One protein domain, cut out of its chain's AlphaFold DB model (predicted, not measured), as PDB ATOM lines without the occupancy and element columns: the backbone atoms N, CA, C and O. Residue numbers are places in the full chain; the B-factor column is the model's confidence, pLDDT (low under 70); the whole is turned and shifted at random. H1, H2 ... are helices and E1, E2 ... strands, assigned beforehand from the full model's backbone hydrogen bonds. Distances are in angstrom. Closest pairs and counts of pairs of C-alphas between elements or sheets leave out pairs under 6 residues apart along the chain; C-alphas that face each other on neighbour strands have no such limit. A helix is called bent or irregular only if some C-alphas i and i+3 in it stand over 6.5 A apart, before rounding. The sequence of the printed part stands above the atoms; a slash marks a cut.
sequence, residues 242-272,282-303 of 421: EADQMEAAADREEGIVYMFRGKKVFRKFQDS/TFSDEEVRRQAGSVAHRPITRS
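This is residues 242 to 272 and 282 to 303 of the 421 residues of an uncharacterized protein of Westerdykella ornata (UniProt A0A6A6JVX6). A twisted hairpin, E1 and E2, lies between two helices, H1 and H2, which stay apart; an unnamed tail follows H2. The printed part has 53 residues, with two named helices and two named strands in the order H1, E1, E2, H2 along the chain; the sheet E1 - E2 is antiparallel, and the class is mixed, helices and strands. It is compact, with a radius of gyration of the C-alphas of 10.8 A and spans of 27 by 26 by 25 A.

Find C-alpha 242 at (-0.994, -42.747, 12.384), where H1, residues 242 to 251, begins, 14.3 A long. Next come E1, residues 255 to 260, 15.4 A, and E2, residues 263 to 268, 16.2 A. H2, residues 283 to 295, 17.3 A, ends at C-alpha 295, (-14.885, -52.417, 0.683); it is irregular, with C-alphas 291 and 294 9.6 A apart.

In the hairpin E1 and E2, at 153 degrees, N 258 and O 265 are within hydrogen-bond range at 2.9 A. The closest C-alphas of H1 and E2 are Met 246 and Phe 266, 5.7 A; of H2 and E2, Val 265 and Val 288, 7.1 A. Every O i to N i+4 pair is within range in H1, 7 of 9 in H2.

Residues 273 to 281 are not printed, and C-alphas 272 and 282 are 13.6 A apart. Look for pLDDT under 70 at residues 271 to 272, 282 to 288, 292 and 294 to 297.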
ATOM      1  N   GLU A 242      -0.728 -41.902  13.555       81.56
ATOM      2  CA  GLU A 242      -0.994 -42.747  12.384       81.56
ATOM      3  C   GLU A 242      -1.789 -41.993  11.300       81.56
ATOM      4  O   GLU A 242      -1.489 -42.109  10.117       81.56
ATOM      5  N   ALA A 243      -2.776 -41.174  11.678       83.56
ATOM      6  CA  ALA A 243      -3.576 -40.386  10.744       83.56
ATOM      7  C   ALA A 243      -2.761 -39.296  10.034       83.56
ATOM      8  O   ALA A 243      -2.980 -39.094   8.840       83.56
ATOM      9  N   ASP A 244      -1.816 -38.652  10.723       86.94
ATOM     10  CA  ASP A 244      -0.893 -37.687  10.106       86.94
ATOM     11  C   ASP A 244       0.102 -38.377   9.159       86.94
ATOM     12  O   ASP A 244       0.345 -37.893   8.053       86.94
ATOM     13  N   GLN A 245       0.616 -39.557   9.529       88.38
ATOM     14  CA  GLN A 245       1.452 -40.379   8.639       88.38
ATOM     15  C   GLN A 245       0.684 -40.835   7.386       88.38
ATOM     16  O   GLN A 245       1.227 -40.789   6.282       88.38
ATOM     17  N   MET A 246      -0.584 -41.231   7.540       88.00
ATOM     18  CA  MET A 246      -1.470 -41.586   6.427       88.00
ATOM     19  C   MET A 246      -1.755 -40.396   5.494       88.00
ATOM     20  O   MET A 246      -1.797 -40.586   4.277       88.00
ATOM     21  N   GLU A 247      -1.941 -39.185   6.034       87.31
ATOM     22  CA  GLU A 247      -2.145 -37.961   5.242       87.31
ATOM     23  C   GLU A 247      -0.859 -37.598   4.473       87.31
ATOM     24  O   GLU A 247      -0.877 -37.486   3.247       87.31
ATOM     25  N   ALA A 248       0.286 -37.553   5.165       90.50
ATOM     26  CA  ALA A 248       1.587 -37.237   4.571       90.50
ATOM     27  C   ALA A 248       2.011 -38.237   3.475       90.50
ATOM     28  O   ALA A 248       2.594 -37.838   2.466       90.50
ATOM     29  N   ALA A 249       1.695 -39.527   3.627       87.44
ATOM     30  CA  ALA A 249       1.926 -40.530   2.585       87.44
ATOM     31  C   ALA A 249       1.011 -40.332   1.357       87.44
ATOM     32  O   ALA A 249       1.422 -40.592   0.226       87.44
ATOM     33  N   ALA A 250      -0.217 -39.834   1.544       87.56
ATOM     34  CA  ALA A 250      -1.111 -39.498   0.436       87.56
ATOM     35  C   ALA A 250      -0.705 -38.200  -0.288       87.56
ATOM     36  O   ALA A 250      -0.896 -38.096  -1.502       87.56
ATOM     37  N   ASP A 251      -0.103 -37.237   0.414       88.00
ATOM     38  CA  ASP A 251       0.402 -35.994  -0.191       88.00
ATOM     39  C   ASP A 251       1.752 -36.169  -0.905       88.00
ATOM     40  O   ASP A 251       2.013 -35.489  -1.898       88.00
ATOM     41  N   ARG A 252       2.546 -37.180  -0.524       88.88
ATOM     42  CA  ARG A 252       3.646 -37.725  -1.353       88.88
ATOM     43  C   ARG A 252       3.165 -38.494  -2.593       88.88
ATOM     44  O   ARG A 252       3.980 -39.020  -3.344       88.88
ATOM     45  N   GLU A 253       1.853 -38.575  -2.807       82.75
ATOM     46  CA  GLU A 253       1.197 -39.352  -3.862       82.75
ATOM     47  C   GLU A 253       1.471 -40.874  -3.795       82.75
ATOM     48  O   GLU A 253       1.233 -41.568  -4.781       82.75
ATOM     49  N   GLU A 254       1.898 -41.415  -2.640       88.31
ATOM     50  CA  GLU A 254       2.148 -42.859  -2.450       88.31
ATOM     51  C   GLU A 254       0.848 -43.682  -2.349       88.31
ATOM     52  O   GLU A 254       0.883 -44.906  -2.448       88.31
ATOM     53  N   GLY A 255      -0.312 -43.062  -2.113       87.44
ATOM     54  CA  GLY A 255      -1.581 -43.773  -1.926       87.44
ATOM     55  C   GLY A 255      -2.795 -42.872  -1.726       87.44
ATOM     56  O   GLY A 255      -2.727 -41.657  -1.907       87.44
ATOM     57  N   ILE A 256      -3.918 -43.475  -1.322       86.75
ATOM     58  CA  ILE A 256      -5.146 -42.761  -0.933       86.75
ATOM     59  C   ILE A 256      -5.542 -43.072   0.510       86.75
ATOM     60  O   ILE A 256      -5.585 -44.234   0.919       86.75
ATOM     61  N   VAL A 257      -5.924 -42.041   1.265       89.88
ATOM     62  CA  VAL A 257      -6.694 -42.209   2.505       89.88
ATOM     63  C   VAL A 257      -8.175 -42.314   2.153       89.88
ATOM     64  O   VAL A 257      -8.698 -41.518   1.373       89.88
ATOM     65  N   TYR A 258      -8.874 -43.277   2.746       85.81
ATOM     66  CA  TYR A 258     -10.325 -43.409   2.644       85.81
ATOM     67  C   TYR A 258     -10.958 -43.625   4.021       85.81
ATOM     68  O   TYR A 258     -10.338 -44.143   4.948       85.81
ATOM     69  N   MET A 259     -12.218 -43.213   4.168       85.31
ATOM     70  CA  MET A 259     -12.971 -43.389   5.409       85.31
ATOM     71  C   MET A 259     -13.800 -44.673   5.360       85.31
ATOM     72  O   MET A 259     -14.811 -44.739   4.656       85.31
ATOM     73  N   PHE A 260     -13.428 -45.678   6.153       79.94
ATOM     74  CA  PHE A 260     -14.226 -46.888   6.344       79.94
ATOM     75  C   PHE A 260     -14.836 -46.925   7.746       79.94
ATOM     76  O   PHE A 260     -14.129 -46.923   8.750       79.94
ATOM     77  N   ARG A 261     -16.175 -46.956   7.827       81.12
ATOM     78  CA  ARG A 261     -16.943 -47.074   9.089       81.12
ATOM     79  C   ARG A 261     -16.531 -46.057  10.182       81.12
ATOM     80  O   ARG A 261     -16.672 -46.328  11.369       81.12
ATOM     81  N   GLY A 262     -16.039 -44.879   9.788       81.69
ATOM     82  CA  GLY A 262     -15.579 -43.826  10.706       81.69
ATOM     83  C   GLY A 262     -14.112 -43.925  11.157       81.69
ATOM     84  O   GLY A 262     -13.698 -43.122  11.991       81.69
ATOM     85  N   LYS A 263     -13.324 -44.858  10.606       83.44
ATOM     86  CA  LYS A 263     -11.853 -44.858  10.663       83.44
ATOM     87  C   LYS A 263     -11.276 -44.285   9.360       83.44
ATOM     88  O   LYS A 263     -11.826 -44.569   8.295       83.44
ATOM     89  N   LYS A 264     -10.177 -43.522   9.431       87.19
ATOM     90  CA  LYS A 264      -9.272 -43.325   8.280       87.19
ATOM     91  C   LYS A 264      -8.525 -44.645   8.041       87.19
ATOM     92  O   LYS A 264      -8.188 -45.320   9.008       87.19
ATOM     93  N   VAL A 265      -8.302 -45.009   6.783       86.94
ATOM     94  CA  VAL A 265      -7.481 -46.155   6.362       86.94
ATOM     95  C   VAL A 265      -6.693 -45.727   5.125       86.94
ATOM     96  O   VAL A 265      -7.275 -45.155   4.203       86.94
ATOM     97  N   PHE A 266      -5.386 -45.983   5.091       87.81
ATOM     98  CA  PHE A 266      -4.533 -45.682   3.940       87.81
ATOM     99  C   PHE A 266      -4.356 -46.914   3.055       87.81
ATOM    100  O   PHE A 266      -4.043 -48.005   3.528       87.81
ATOM    101  N   ARG A 267      -4.536 -46.726   1.749       87.19
ATOM    102  CA  ARG A 267      -4.253 -47.715   0.711       87.19
ATOM    103  C   ARG A 267      -3.124 -47.183  -0.156       87.19
ATOM    104  O   ARG A 267      -3.357 -46.290  -0.973       87.19
ATOM    105  N   LYS A 268      -1.925 -47.748   0.001       89.31
ATOM    106  CA  LYS A 268      -0.793 -47.454  -0.885       89.31
ATOM    107  C   LYS A 268      -1.157 -47.832  -2.330       89.31
ATOM    108  O   LYS A 268      -1.821 -48.849  -2.554       89.31
ATOM    109  N   PHE A 269      -0.751 -47.021  -3.301       82.62
ATOM    110  CA  PHE A 269      -0.747 -47.432  -4.700       82.62
ATOM    111  C   PHE A 269       0.316 -48.520  -4.907       82.62
ATOM    112  O   PHE A 269       1.313 -48.585  -4.188       82.62
ATOM    113  N   GLN A 270       0.106 -49.390  -5.893       78.81
ATOM    114  CA  GLN A 270       1.166 -50.273  -6.371       78.81
ATOM    115  C   GLN A 270       1.911 -49.542  -7.487       78.81
ATOM    116  O   GLN A 270       1.451 -49.514  -8.627       78.81
ATOM    117  N   ASP A 271       3.033 -48.914  -7.136       59.19
ATOM    118  CA  ASP A 271       3.958 -48.324  -8.104       59.19
ATOM    119  C   ASP A 271       4.647 -49.447  -8.889       59.19
ATOM    120  O   ASP A 271       5.678 -49.983  -8.483       59.19
ATOM    121  N   SER A 272       4.043 -49.831 -10.012       42.88
ATOM    122  CA  SER A 272       4.556 -50.870 -10.907       42.88
ATOM    123  C   SER A 272       4.617 -50.383 -12.361       42.88
ATOM    124  O   SER A 272       3.747 -50.726 -13.166       42.88
ATOM    125  N   THR A 282       1.249 -57.452  -0.036       54.88
ATOM    126  CA  THR A 282       2.066 -56.874   1.034       54.88
ATOM    127  C   THR A 282       1.253 -56.868   2.326       54.88
ATOM    128  O   THR A 282       0.057 -56.581   2.291       54.88
ATOM    129  N   PHE A 283       1.886 -57.169   3.465       51.78
ATOM    130  CA  PHE A 283       1.199 -57.337   4.757       51.78
ATOM    131  C   PHE A 283       0.243 -56.178   5.105       51.78
ATOM    132  O   PHE A 283      -0.806 -56.400   5.706       51.78
ATOM    133  N   SER A 284       0.559 -54.962   4.649       59.16
ATOM    134  CA  SER A 284      -0.305 -53.784   4.734       59.16
ATOM    135  C   SER A 284      -1.655 -53.924   4.014       59.16
ATOM    136  O   SER A 284      -2.664 -53.560   4.603       59.16
ATOM    137  N   ASP A 285      -1.726 -54.467   2.791       63.69
ATOM    138  CA  ASP A 285      -3.007 -54.639   2.078       63.69
ATOM    139  C   ASP A 285      -3.868 -55.729   2.739       63.69
ATOM    140  O   ASP A 285      -5.090 -55.624   2.745       63.69
ATOM    141  N   GLU A 286      -3.260 -56.743   3.362       65.50
ATOM    142  CA  GLU A 286      -4.004 -57.779   4.094       65.50
ATOM    143  C   GLU A 286      -4.550 -57.278   5.443       65.50
ATOM    144  O   GLU A 286      -5.699 -57.565   5.784       65.50
ATOM    145  N   GLU A 287      -3.803 -56.444   6.172       68.75
ATOM    146  CA  GLU A 287      -4.332 -55.749   7.355       68.75
ATOM    147  C   GLU A 287      -5.420 -54.728   6.966       68.75
ATOM    148  O   GLU A 287      -6.501 -54.695   7.559       68.75
ATOM    149  N   VAL A 288      -5.221 -53.975   5.882       68.88
ATOM    150  CA  VAL A 288      -6.234 -53.071   5.309       68.88
ATOM    151  C   VAL A 288      -7.503 -53.829   4.886       68.88
ATOM    152  O   VAL A 288      -8.611 -53.347   5.139       68.88
ATOM    153  N   ARG A 289      -7.397 -55.042   4.322       72.06
ATOM    154  CA  ARG A 289      -8.556 -55.922   4.051       72.06
ATOM    155  C   ARG A 289      -9.235 -56.401   5.330       72.06
ATOM    156  O   ARG A 289     -10.462 -56.430   5.365       72.06
ATOM    157  N   ARG A 290      -8.490 -56.734   6.387       76.44
ATOM    158  CA  ARG A 290      -9.067 -57.110   7.693       76.44
ATOM    159  C   ARG A 290      -9.848 -55.956   8.319       76.44
ATOM    160  O   ARG A 290     -10.956 -56.166   8.809       76.44
ATOM    161  N   GLN A 291      -9.326 -54.733   8.235       71.69
ATOM    162  CA  GLN A 291      -9.975 -53.549   8.801       71.69
ATOM    163  C   GLN A 291     -11.129 -52.993   7.943       71.69
ATOM    164  O   GLN A 291     -12.123 -52.522   8.502       71.69
ATOM    165  N   ALA A 292     -11.030 -53.050   6.608       69.38
ATOM    166  CA  ALA A 292     -12.014 -52.479   5.676       69.38
ATOM    167  C   ALA A 292     -12.931 -53.503   4.971       69.38
ATOM    168  O   ALA A 292     -13.866 -53.122   4.255       69.38
ATOM    169  N   GLY A 293     -12.695 -54.800   5.167       74.06
ATOM    170  CA  GLY A 293     -13.513 -55.900   4.656       74.06
ATOM    171  C   GLY A 293     -13.774 -55.838   3.147       74.06
ATOM    172  O   GLY A 293     -12.926 -55.452   2.342       74.06
ATOM    173  N   SER A 294     -15.006 -56.165   2.750       67.62
ATOM    174  CA  SER A 294     -15.443 -56.191   1.345       67.62
ATOM    175  C   SER A 294     -15.399 -54.836   0.620       67.62
ATOM    176  O   SER A 294     -15.601 -54.793  -0.595       67.62
ATOM    177  N   VAL A 295     -15.112 -53.727   1.315       64.31
ATOM    178  CA  VAL A 295     -14.885 -52.417   0.683       64.31
ATOM    179  C   VAL A 295     -13.455 -52.278   0.148       64.31
ATOM    180  O   VAL A 295     -13.288 -51.629  -0.883       64.31
ATOM    181  N   ALA A 296     -12.452 -52.952   0.727       68.94
ATOM    182  CA  ALA A 296     -11.087 -52.982   0.174       68.94
ATOM    183  C   ALA A 296     -11.046 -53.595  -1.243       68.94
ATOM    184  O   ALA A 296     -10.319 -53.129  -2.123       68.94
ATOM    185  N   HIS A 297     -11.900 -54.592  -1.496       67.81
ATOM    186  CA  HIS A 297     -12.045 -55.254  -2.797       67.81
ATOM    187  C   HIS A 297     -12.823 -54.442  -3.848       67.81
ATOM    188  O   HIS A 297     -12.972 -54.903  -4.979       67.81
ATOM    189  N   ARG A 298     -13.341 -53.249  -3.521       75.12
ATOM    190  CA  ARG A 298     -14.008 -52.407  -4.526       75.12
ATOM    191  C   ARG A 298     -12.975 -51.800  -5.483       75.12
ATOM    192  O   ARG A 298     -11.941 -51.319  -5.015       75.12
ATOM    193  N   PRO A 299     -13.251 -51.766  -6.801       73.94
ATOM    194  CA  PRO A 299     -12.405 -51.045  -7.743       73.94
ATOM    195  C   PRO A 299     -12.422 -49.549  -7.409       73.94
ATOM    196  O   PRO A 299     -13.482 -48.975  -7.144       73.94
ATOM    197  N   ILE A 300     -11.244 -48.926  -7.423       75.19
ATOM    198  CA  ILE A 300     -11.071 -47.503  -7.117       75.19
ATOM    199  C   ILE A 300     -11.824 -46.683  -8.175       75.19
ATOM    200  O   ILE A 300     -11.602 -46.836  -9.378       75.19
ATOM    201  N   THR A 301     -12.758 -45.831  -7.748       78.69
ATOM    202  CA  THR A 301     -13.564 -45.030  -8.677       78.69
ATOM    203  C   THR A 301     -12.772 -43.823  -9.165       78.69
ATOM    204  O   THR A 301     -12.024 -43.215  -8.401       78.69
ATOM    205  N   ARG A 302     -12.997 -43.393 -10.416       77.19
ATOM    206  CA  ARG A 302     -12.345 -42.198 -10.996       77.19
ATOM    207  C   ARG A 302     -12.572 -40.910 -10.185       77.19
ATOM    208  O   ARG A 302     -11.784 -39.989 -10.303       77.19
ATOM    209  N   SER A 303     -13.620 -40.861  -9.362       75.69
ATOM    210  CA  SER A 303     -13.919 -39.773  -8.418       75.69
ATOM    211  C   SER A 303     -13.089 -39.786  -7.126       75.69
ATOM    212  O   SER A 303     -13.113 -38.806  -6.394       75.69
TER     213      SER A 303